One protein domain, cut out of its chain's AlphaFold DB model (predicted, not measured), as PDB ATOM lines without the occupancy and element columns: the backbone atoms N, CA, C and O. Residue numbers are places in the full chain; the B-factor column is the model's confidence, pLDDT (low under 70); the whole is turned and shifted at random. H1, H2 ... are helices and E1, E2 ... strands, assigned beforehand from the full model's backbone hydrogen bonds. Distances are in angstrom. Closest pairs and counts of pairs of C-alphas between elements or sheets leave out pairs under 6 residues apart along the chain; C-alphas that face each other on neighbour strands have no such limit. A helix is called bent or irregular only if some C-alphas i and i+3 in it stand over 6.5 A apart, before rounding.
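What this domain is: This is residues 54 to 130 of the 261 residues of an uncharacterized protein of Bacillus cereus VD115 (UniProt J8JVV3). A strongly twisted and curled sheet of five strands, with the long, bent strand E2 through its middle, has one short helix, H1, on one face, toward the E5 end of the sheet. E1 lies beside the first part of E2, residues 86 to 90, with E5 on the far side of E1, and E3 lies beside the other part of E2, residues 91 to 97, with E4 on the far side of E3; residues 115 to 123 link the two edge strands E4 and E5. The printed part has 77 residues, with one named helix and five named strands in the order H1 E1 E2 E3 E4 E5; the sheet's order is E4 E3 E2 E1 E5, antiparallel throughout, and the class is mixed, helices and strands. The whole is compact, with a radius of gyration of the C-alphas of 12.4 A, and spans 33 by 27 by 24 A.

Where its parts are: H1 is residues 57 to 66, 15.0 A long from C-alpha 57 at (156.925, 187.262, 102.491). It is neither bent nor irregular, but only just: C-alphas 58 and 61 are 6.1 A apart. E1 is residues 71 to 76, 16.2 A long. E2, residues 86 to 97, measures 28.8 A from C-alpha 86 at (138.756, 188.865, 98.288) and bends by 67 degrees at residue 94. E3 is residues 103 to 107, 13.3 A long, and E4 is residues 112 to 114. E5, residues 124 to 128, is 11.3 A long and ends at C-alpha 128 at (146.343, 197.110, 98.727).

How they stand to each other: H1 and the sheet make two layers, the helix on one face at a height over the sheet of 7.6 A, over none of the strands. The closest C-alphas of H1 and E1 are those of Ile 64 and Val 72, 6.8 A apart; those of H1 and E5 are Thr 60 and Ile 127, 7.7 A apart. In H1, 4 of 6 O i to N i+4 pairs are within hydrogen-bond range. E1 to E4 form a meander, each strand the antiparallel neighbour of the one before. The pairing of E2 is staggered. In the hairpin of E1 and E2, which uses residues 86 to 90 of E2, N 72 and O 89 are 2.9 A apart. In the hairpin of E2 and E3, which uses residues 91 to 97 of E2, N 106 and O 92 are 3.0 A apart. In the hairpin of E3 and E4, N 105 and O 113 are 2.8 A apart. E5 is antiparallel to E1 at 155 degrees, with N 125 and O 75 2.8 A apart. E3 and E5 are apart.

The domain as a whole: The two C-alphas farthest apart are those of Pro 81 and Ala 99, 33.8 A. The printed part has no cut, and no link is long. The mean pLDDT of the printed part is 70.6; 32 residues are under 70, among them residues 54 to 61, 103 to 110 and 115 to 122.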
ATOM      1  N   MET A  54     153.518 193.383  94.174       53.28
ATOM      2  CA  MET A  54     153.642 191.922  94.155       53.28
ATOM      3  C   MET A  54     154.223 191.470  95.500       53.28
ATOM      4  O   MET A  54     155.326 191.876  95.866       53.28
ATOM      5  N   ALA A  55     153.466 190.678  96.260       52.94
ATOM      6  CA  ALA A  55     153.830 190.314  97.624       52.94
ATOM      7  C   ALA A  55     154.944 189.246  97.664       52.94
ATOM      8  O   ALA A  55     154.760 188.127  97.187       52.94
ATOM      9  N   THR A  56     156.086 189.567  98.275       57.41
ATOM     10  CA  THR A  56     157.000 188.585  98.878       57.41
ATOM     11  C   THR A  56     156.709 188.491 100.383       57.41
ATOM     12  O   THR A  56     155.997 189.326 100.955       57.41
ATOM     13  N   SER A  57     157.217 187.460 101.064       53.00
ATOM     14  CA  SER A  57     156.925 187.262 102.491       53.00
ATOM     15  C   SER A  57     157.441 188.404 103.376       53.00
ATOM     16  O   SER A  57     156.746 188.825 104.300       53.00
ATOM     17  N   GLU A  58     158.608 188.964 103.051       54.78
ATOM     18  CA  GLU A  58     159.143 190.166 103.706       54.78
ATOM     19  C   GLU A  58     158.376 191.440 103.315       54.78
ATOM     20  O   GLU A  58     158.227 192.341 104.143       54.78
ATOM     21  N   SER A  59     157.804 191.511 102.105       59.22
ATOM     22  CA  SER A  59     157.066 192.700 101.661       59.22
ATOM     23  C   SER A  59     155.678 192.815 102.287       59.22
ATOM     24  O   SER A  59     155.183 193.921 102.458       59.22
ATOM     25  N   THR A  60     155.028 191.710 102.654       62.94
ATOM     26  CA  THR A  60     153.643 191.740 103.163       62.94
ATOM     27  C   THR A  60     153.536 192.469 104.502       62.94
ATOM     28  O   THR A  60     152.655 193.306 104.697       62.94
ATOM     29  N   LEU A  61     154.470 192.201 105.417       64.12
ATOM     30  CA  LEU A  61     154.551 192.889 106.709       64.12
ATOM     31  C   LEU A  61     154.916 194.367 106.551       64.12
ATOM     32  O   LEU A  61     154.378 195.208 107.271       64.12
ATOM     33  N   ASP A  62     155.805 194.688 105.612       70.56
ATOM     34  CA  ASP A  62     156.173 196.071 105.309       70.56
ATOM     35  C   ASP A  62     154.989 196.852 104.707       70.56
ATOM     36  O   ASP A  62     154.702 197.967 105.140       70.56
ATOM     37  N   ILE A  63     154.223 196.228 103.804       68.94
ATOM     38  CA  ILE A  63     152.987 196.788 103.234       68.94
ATOM     39  C   ILE A  63     151.962 197.060 104.343       68.94
ATOM     40  O   ILE A  63     151.458 198.175 104.441       68.94
ATOM     41  N   ILE A  64     151.705 196.088 105.229       70.12
ATOM     42  CA  ILE A  64     150.757 196.248 106.348       70.12
ATOM     43  C   ILE A  64     151.178 197.397 107.276       70.12
ATOM     44  O   ILE A  64     150.335 198.194 107.686       70.12
ATOM     45  N   ASN A  65     152.470 197.508 107.600       71.56
ATOM     46  CA  ASN A  65     152.978 198.566 108.481       71.56
ATOM     47  C   ASN A  65     152.920 199.962 107.844       71.56
ATOM     48  O   ASN A  65     152.864 200.953 108.572       71.56
ATOM     49  N   LYS A  66     152.941 200.046 106.511       76.38
ATOM     50  CA  LYS A  66     152.848 201.304 105.760       76.38
ATOM     51  C   LYS A  66     151.409 201.729 105.462       76.38
ATOM     52  O   LYS A  66     151.210 202.870 105.052       76.38
ATOM     53  N   CYS A  67     150.409 200.873 105.691       80.25
ATOM     54  CA  CYS A  67     149.010 201.246 105.491       80.25
ATOM     55  C   CYS A  67     148.540 202.242 106.576       80.25
ATOM     56  O   CYS A  67     148.436 201.863 107.747       80.25
ATOM     57  N   PRO A  68     148.185 203.492 106.216       72.00
ATOM     58  CA  PRO A  68     147.880 204.550 107.184       72.00
ATOM     59  C   PRO A  68     146.625 204.263 108.022       72.00
ATOM     60  O   PRO A  68     146.591 204.576 109.211       72.00
ATOM     61  N   ASP A  69     145.629 203.593 107.435       70.56
ATOM     62  CA  ASP A  69     144.342 203.311 108.083       70.56
ATOM     63  C   ASP A  69     144.258 201.903 108.699       70.56
ATOM     64  O   ASP A  69     143.200 201.505 109.187       70.56
ATOM     65  N   LYS A  70     145.359 201.132 108.685       75.12
ATOM     66  CA  LYS A  70     145.437 199.739 109.181       75.12
ATOM     67  C   LYS A  70     144.443 198.757 108.539       75.12
ATOM     68  O   LYS A  70     144.260 197.647 109.043       75.12
ATOM     69  N   TRP A  71     143.818 199.149 107.434       79.38
ATOM     70  CA  TRP A  71     142.997 198.287 106.596       79.38
ATOM     71  C   TRP A  71     143.808 197.820 105.399       79.38
ATOM     72  O   TRP A  71     144.424 198.621 104.696       79.38
ATOM     73  N   VAL A  72     143.789 196.511 105.178       82.38
ATOM     74  CA  VAL A  72     144.342 195.880 103.985       82.38
ATOM     75  C   VAL A  72     143.245 195.123 103.259       82.38
ATOM     76  O   VAL A  72     142.428 194.429 103.873       82.38
ATOM     77  N   ARG A  73     143.243 195.256 101.938       82.19
ATOM     78  CA  ARG A  73     142.438 194.456 101.022       82.19
ATOM     79  C   ARG A  73     143.326 193.351 100.475       82.19
ATOM     80  O   ARG A  73     144.414 193.639  99.976       82.19
ATOM     81  N   ILE A  74     142.908 192.101 100.639       83.06
ATOM     82  CA  ILE A  74     143.714 190.922 100.304       83.06
ATOM     83  C   ILE A  74     142.992 190.120  99.232       83.06
ATOM     84  O   ILE A  74     141.813 189.801  99.392       83.06
ATOM     85  N   TRP A  75     143.723 189.748  98.181       83.44
ATOM     86  CA  TRP A  75     143.262 188.820  97.151       83.44
ATOM     87  C   TRP A  75     144.014 187.498  97.256       83.44
ATOM     88  O   TRP A  75     145.247 187.471  97.290       83.44
ATOM     89  N   LEU A  76     143.280 186.389  97.261       79.94
ATOM     90  CA  LEU A  76     143.841 185.042  97.238       79.94
ATOM     91  C   LEU A  76     143.943 184.534  95.793       79.94
ATOM     92  O   LEU A  76     143.025 184.733  95.002       79.94
ATOM     93  N   LYS A  77     145.045 183.861  95.445       78.75
ATOM     94  CA  LYS A  77     145.196 183.135  94.170       78.75
ATOM     95  C   LYS A  77     144.169 182.008  94.063       78.75
ATOM     96  O   LYS A  77     143.563 181.824  93.016       78.75
ATOM     97  N   GLU A  78     143.966 181.294  95.168       79.38
ATOM     98  CA  GLU A  78     142.993 180.214  95.313       79.38
ATOM     99  C   GLU A  78     142.372 180.299  96.714       79.38
ATOM    100  O   GLU A  78     143.080 180.225  97.722       79.38
ATOM    101  N   ALA A  79     141.052 180.485  96.787       74.25
ATOM    102  CA  ALA A  79     140.321 180.462  98.050       74.25
ATOM    103  C   ALA A  79     139.774 179.050  98.323       74.25
ATOM    104  O   ALA A  79     139.256 178.409  97.404       74.25
ATOM    105  N   PRO A  80     139.833 178.554  99.573       76.12
ATOM    106  CA  PRO A  80     139.132 177.338  99.964       76.12
ATOM    107  C   PRO A  80     137.631 177.412  99.636       76.12
ATOM    108  O   PRO A  80     137.056 178.508  99.661       76.12
ATOM    109  N   PRO A  81     136.955 176.270  99.398       69.69
ATOM    110  CA  PRO A  81     135.506 176.253  99.235       69.69
ATOM    111  C   PRO A  81     134.834 176.997 100.397       69.69
ATOM    112  O   PRO A  81     135.131 176.714 101.554       69.69
ATOM    113  N   GLN A  82     133.921 177.924 100.080       72.12
ATOM    114  CA  GLN A  82     133.188 178.796 101.022       72.12
ATOM    115  C   GLN A  82     133.938 180.027 101.568       72.12
ATOM    116  O   GLN A  82     133.348 180.780 102.341       72.12
ATOM    117  N   GLN A  83     135.185 180.288 101.167       71.44
ATOM    118  CA  GLN A  83     135.865 181.551 101.487       71.44
ATOM    119  C   GLN A  83     135.841 182.511 100.294       71.44
ATOM    120  O   GLN A  83     135.946 182.068  99.149       71.44
ATOM    121  N   PRO A  84     135.705 183.827 100.527       76.62
ATOM    122  CA  PRO A  84     135.799 184.785  99.444       76.62
ATOM    123  C   PRO A  84     137.258 184.884  98.968       76.62
ATOM    124  O   PRO A  84     138.190 184.909  99.769       76.62
ATOM    125  N   VAL A  85     137.449 184.976  97.652       83.06
ATOM    126  CA  VAL A  85     138.758 185.248  97.019       83.06
ATOM    127  C   VAL A  85     139.303 186.637  97.353       83.06
ATOM    128  O   VAL A  85     140.470 186.920  97.106       83.06
ATOM    129  N   GLU A  86     138.465 187.488  97.938       82.56
ATOM    130  CA  GLU A  86     138.756 188.865  98.288       82.56
ATOM    131  C   GLU A  86     138.124 189.209  99.639       82.56
ATOM    132  O   GLU A  86     136.933 188.976  99.857       82.56
ATOM    133  N   PHE A  87     138.902 189.796 100.545       80.94
ATOM    134  CA  PHE A  87     138.369 190.276 101.814       80.94
ATOM    135  C   PHE A  87     139.167 191.447 102.388       80.94
ATOM    136  O   PHE A  87     140.337 191.667 102.070       80.94
ATOM    137  N   TRP A  88     138.495 192.192 103.267       79.88
ATOM    138  CA  TRP A  88     139.077 193.272 104.052       79.88
ATOM    139  C   TRP A  88     139.525 192.748 105.408       79.88
ATOM    140  O   TRP A  88     138.770 192.060 106.097       79.88
ATOM    141  N   MET A  89     140.734 193.113 105.818       78.75
ATOM    142  CA  MET A  89     141.268 192.783 107.130       78.75
ATOM    143  C   MET A  89     141.793 194.049 107.799       78.75
ATOM    144  O   MET A  89     142.629 194.760 107.245       78.75
ATOM    145  N   GLN A  90     141.305 194.318 109.008       79.19
ATOM    146  CA  GLN A  90     141.895 195.324 109.880       79.19
ATOM    147  C   GLN A  90     142.998 194.658 110.695       79.19
ATOM    148  O   GLN A  90     142.744 193.662 111.383       79.19
ATOM    149  N   VAL A  91     144.212 195.194 110.615       71.38
ATOM    150  CA  VAL A  91     145.355 194.678 111.365       71.38
ATOM    151  C   VAL A  91     145.711 195.671 112.452       71.38
ATOM    152  O   VAL A  91     146.345 196.698 112.213       71.38
ATOM    153  N   GLU A  92     145.340 195.353 113.686       71.75
ATOM    154  CA  GLU A  92     145.868 196.075 114.827       71.75
ATOM    155  C   GLU A  92     147.150 195.393 115.287       71.75
ATOM    156  O   GLU A  92     147.154 194.251 115.764       71.75
ATOM    157  N   ARG A  93     148.270 196.109 115.139       61.44
ATOM    158  CA  ARG A  93     149.519 195.725 115.785       61.44
ATOM    159  C   ARG A  93     149.269 195.671 117.288       61.44
ATOM    160  O   ARG A  93     148.990 196.690 117.914       61.44
ATOM    161  N   VAL A  94     149.378 194.477 117.856       60.16
ATOM    162  CA  VAL A  94     149.485 194.322 119.299       60.16
ATOM    163  C   VAL A  94     150.978 194.291 119.569       60.16
ATOM    164  O   VAL A  94     151.673 193.406 119.081       60.16
ATOM    165  N   ASP A  95     151.501 195.245 120.334       60.00
ATOM    166  CA  ASP A  95     152.900 195.222 120.788       60.00
ATOM    167  C   ASP A  95     153.106 194.146 121.866       60.00
ATOM    168  O   ASP A  95     153.582 194.394 122.971       60.00
ATOM    169  N   ARG A  96     152.679 192.917 121.569       64.62
ATOM    170  CA  ARG A  96     152.879 191.738 122.393       64.62
ATOM    171  C   ARG A  96     153.615 190.702 121.579       64.62
ATOM    172  O   ARG A  96     153.154 190.224 120.544       64.62
ATOM    173  N   VAL A  97     154.764 190.347 122.116       68.31
ATOM    174  CA  VAL A  97     155.511 189.176 121.716       68.31
ATOM    175  C   VAL A  97     154.983 188.012 122.559       68.31
ATOM    176  O   VAL A  97     154.813 188.154 123.770       68.31
ATOM    177  N   ASN A  98     154.633 186.886 121.941       70.56
ATOM    178  CA  ASN A  98     154.207 185.699 122.680       70.56
ATOM    179  C   ASN A  98     155.400 185.057 123.415       70.56
ATOM    180  O   ASN A  98     156.554 185.436 123.217       70.56
ATOM    181  N   ALA A  99     155.138 184.028 124.226       64.31
ATOM    182  CA  ALA A  99     156.175 183.322 124.986       64.31
ATOM    183  C   ALA A  99     157.305 182.718 124.118       64.31
ATOM    184  O   ALA A  99     158.356 182.371 124.642       64.31
ATOM    185  N   THR A 100     157.104 182.604 122.800       73.50
ATOM    186  CA  THR A 100     158.097 182.090 121.842       73.50
ATOM    187  C   THR A 100     158.912 183.184 121.148       73.50
ATOM    188  O   THR A 100     159.643 182.887 120.209       73.50
ATOM    189  N   GLY A 101     158.774 184.452 121.550       75.62
ATOM    190  CA  GLY A 101     159.490 185.555 120.904       75.62
ATOM    191  C   GLY A 101     158.841 186.052 119.602       75.62
ATOM    192  O   GLY A 101     159.448 186.852 118.895       75.62
ATOM    193  N   LYS A 102     157.612 185.619 119.280       75.00
ATOM    194  CA  LYS A 102     156.921 185.952 118.018       75.00
ATOM    195  C   LYS A 102     155.891 187.058 118.194       75.00
ATOM    196  O   LYS A 102     155.231 187.115 119.232       75.00
ATOM    197  N   ARG A 103     155.703 187.901 117.178       69.50
ATOM    198  CA  ARG A 103     154.713 188.984 117.222       69.50
ATOM    199  C   ARG A 103     153.300 188.420 117.079       69.50
ATOM    200  O   ARG A 103     153.075 187.392 116.434       69.50
ATOM    201  N   VAL A 104     152.356 189.083 117.737       69.94
ATOM    202  CA  VAL A 104     150.935 188.741 117.722       69.94
ATOM    203  C   VAL A 104     150.147 189.951 117.234       69.94
ATOM    204  O   VAL A 104     150.412 191.075 117.644       69.94
ATOM    205  N   TYR A 105     149.157 189.722 116.384       69.44
ATOM    206  CA  TYR A 105     148.269 190.743 115.842       69.44
ATOM    207  C   TYR A 105     146.843 190.473 116.296       69.44
ATOM    208  O   TYR A 105     146.471 189.321 116.524       69.44
ATOM    209  N   ARG A 106     146.047 191.534 116.430       67.19
ATOM    210  CA  ARG A 106     144.618 191.447 116.725       67.19
ATOM    211  C   ARG A 106     143.848 191.774 115.453       67.19
ATOM    212  O   ARG A 106     144.076 192.813 114.839       67.19
ATOM    213  N   THR A 107     142.962 190.874 115.057       65.19
ATOM    214  CA  THR A 107     142.014 191.087 113.959       65.19
ATOM    215  C   THR A 107     140.819 191.917 114.434       65.19
ATOM    216  O   THR A 107     140.561 192.009 115.636       65.19
ATOM    217  N   ALA A 108     140.051 192.491 113.501       60.34
ATOM    218  CA  ALA A 108     138.851 193.286 113.807       60.34
ATOM    219  C   ALA A 108     137.824 192.554 114.698       60.34
ATOM    220  O   ALA A 108     137.171 193.169 115.535       60.34
ATOM    221  N   ASP A 109     137.695 191.231 114.552       67.81
ATOM    222  CA  ASP A 109     136.816 190.376 115.366       67.81
ATOM    223  C   ASP A 109     137.432 189.977 116.726       67.81
ATOM    224  O   ASP A 109     136.858 189.186 117.474       67.81
ATOM    225  N   GLY A 110     138.604 190.523 117.069       69.19
ATOM    226  CA  GLY A 110     139.263 190.362 118.362       69.19
ATOM    227  C   GLY A 110     140.144 189.119 118.500       69.19
ATOM    228  O   GLY A 110     140.694 188.899 119.585       69.19
ATOM    229  N   ARG A 111     140.313 188.314 117.443       73.19
ATOM    230  CA  ARG A 111     141.187 187.131 117.465       73.19
ATOM    231  C   ARG A 111     142.656 187.543 117.459       73.19
ATOM    232  O   ARG A 111     143.040 188.536 116.851       73.19
ATOM    233  N   LEU A 112     143.482 186.761 118.151       70.44
ATOM    234  CA  LEU A 112     144.931 186.935 118.165       70.44
ATOM    235  C   LEU A 112     145.569 185.960 117.170       70.44
ATOM    236  O   LEU A 112     145.386 184.751 117.298       70.44
ATOM    237  N   VAL A 113     146.326 186.475 116.206       71.94
ATOM    238  CA  VAL A 113     147.046 185.692 115.187       71.94
ATOM    239  C   VAL A 113     148.546 185.946 115.295       71.94
ATOM    240  O   VAL A 113     148.974 187.069 115.544       71.94
ATOM    241  N   SER A 114     149.357 184.896 115.167       71.25
ATOM    242  CA  SER A 114     150.824 184.999 115.233       71.25
ATOM    243  C   SER A 114     151.432 185.134 113.835       71.25
ATOM    244  O   SER A 114     150.772 184.764 112.868       71.25
ATOM    245  N   ASP A 115     152.691 185.578 113.736       61.41
ATOM    246  CA  ASP A 115     153.444 185.763 112.474       61.41
ATOM    247  C   ASP A 115     153.286 184.626 111.429       61.41
ATOM    248  O   ASP A 115     153.346 184.887 110.236       61.41
ATOM    249  N   TYR A 116     153.057 183.372 111.849       52.44
ATOM    250  CA  TYR A 116     152.919 182.206 110.955       52.44
ATOM    251  C   TYR A 116     151.469 181.821 110.616       52.44
ATOM    252  O   TYR A 116     151.240 180.962 109.773       52.44
ATOM    253  N   THR A 117     150.481 182.396 111.307       54.06
ATOM    254  CA  THR A 117     149.049 182.114 111.088       54.06
ATOM    255  C   THR A 117     148.406 183.102 110.120       54.06
ATOM    256  O   THR A 117     147.269 182.903 109.694       54.06
ATOM    257  N   VAL A 118     149.120 184.175 109.782       53.78
ATOM    258  CA  VAL A 118     148.733 185.106 108.730       53.78
ATOM    259  C   VAL A 118     148.955 184.372 107.414       53.78
ATOM    260  O   VAL A 118     150.089 184.309 106.971       53.78
ATOM    261  N   ILE A 119     147.890 183.739 106.903       58.31
ATOM    262  CA  ILE A 119     147.658 183.281 105.517       58.31
ATOM    263  C   ILE A 119     148.944 182.847 104.800       58.31
ATOM    264  O   ILE A 119     149.733 183.713 104.446       58.31
ATOM    265  N   GLU A 120     149.122 181.546 104.522       62.28
ATOM    266  CA  GLU A 120     150.230 181.035 103.688       62.28
ATOM    267  C   GLU A 120     150.515 182.003 102.528       62.28
ATOM    268  O   GLU A 120     149.719 182.125 101.599       62.28
ATOM    269  N   LEU A 121     151.609 182.766 102.644       58.78
ATOM    270  CA  LEU A 121     151.826 183.994 101.864       58.78
ATOM    271  C   LEU A 121     151.888 183.709 100.357       58.78
ATOM    272  O   LEU A 121     151.565 184.565  99.541       58.78
ATOM    273  N   GLU A 122     152.218 182.471  99.994       64.88
ATOM    274  CA  GLU A 122     152.177 181.946  98.629       64.88
ATOM    275  C   GLU A 122     150.789 182.022  97.970       64.88
ATOM    276  O   GLU A 122     150.698 182.143  96.741       64.88
ATOM    277  N   LYS A 123     149.721 182.019  98.779       72.69
ATOM    278  CA  LYS A 123     148.324 182.096  98.342       72.69
ATOM    279  C   LYS A 123     147.831 183.520  98.156       72.69
ATOM    280  O   LYS A 123     146.751 183.686  97.603       72.69
ATOM    281  N   ILE A 124     148.583 184.542  98.560       76.44
ATOM    282  CA  ILE A 124     148.202 185.936  98.326       76.44
ATOM    283  C   ILE A 124     148.667 186.346  96.923       76.44
ATOM    284  O   ILE A 124     149.825 186.157  96.552       76.44
ATOM    285  N   SER A 125     147.752 186.873  96.112       79.06
ATOM    286  CA  SER A 125     148.066 187.425  94.788       79.06
ATOM    287  C   SER A 125     148.367 188.920  94.850       79.06
ATOM    288  O   SER A 125     149.248 189.392  94.137       79.06
ATOM    289  N   GLN A 126     147.666 189.653  95.719       80.69
ATOM    290  CA  GLN A 126     147.760 191.106  95.822       80.69
ATOM    291  C   GLN A 126     147.350 191.589  97.218       80.69
ATOM    292  O   GLN A 126     146.503 190.977  97.876       80.69
ATOM    293  N   ILE A 127     147.941 192.708  97.649       79.94
ATOM    294  CA  ILE A 127     147.549 193.460  98.847       79.94
ATOM    295  C   ILE A 127     147.500 194.945  98.486       79.94
ATOM    296  O   ILE A 127     148.459 195.460  97.908       79.94
ATOM    297  N   THR A 128     146.418 195.642  98.835       83.75
ATOM    298  CA  THR A 128     146.343 197.110  98.727       83.75
ATOM    299  C   THR A 128     145.926 197.748 100.049       83.75
ATOM    300  O   THR A 128     145.178 197.168 100.841       83.75
ATOM    301  N   CYS A 129     146.451 198.951 100.300       82.19
ATOM    302  CA  CYS A 129     146.039 199.804 101.410       82.19
ATOM    303  C   CYS A 129     144.904 200.704 100.922       82.19
ATOM    304  O   CYS A 129     145.143 201.703 100.245       82.19
ATOM    305  N   GLU A 130     143.671 200.357 101.254       84.25
ATOM    306  CA  GLU A 130     142.499 201.152 100.903       84.25
ATOM    307  C   GLU A 130     141.596 201.288 102.130       84.25
ATOM    308  O   GLU A 130     141.590 200.445 103.031       84.25
TER     309      GLU A 130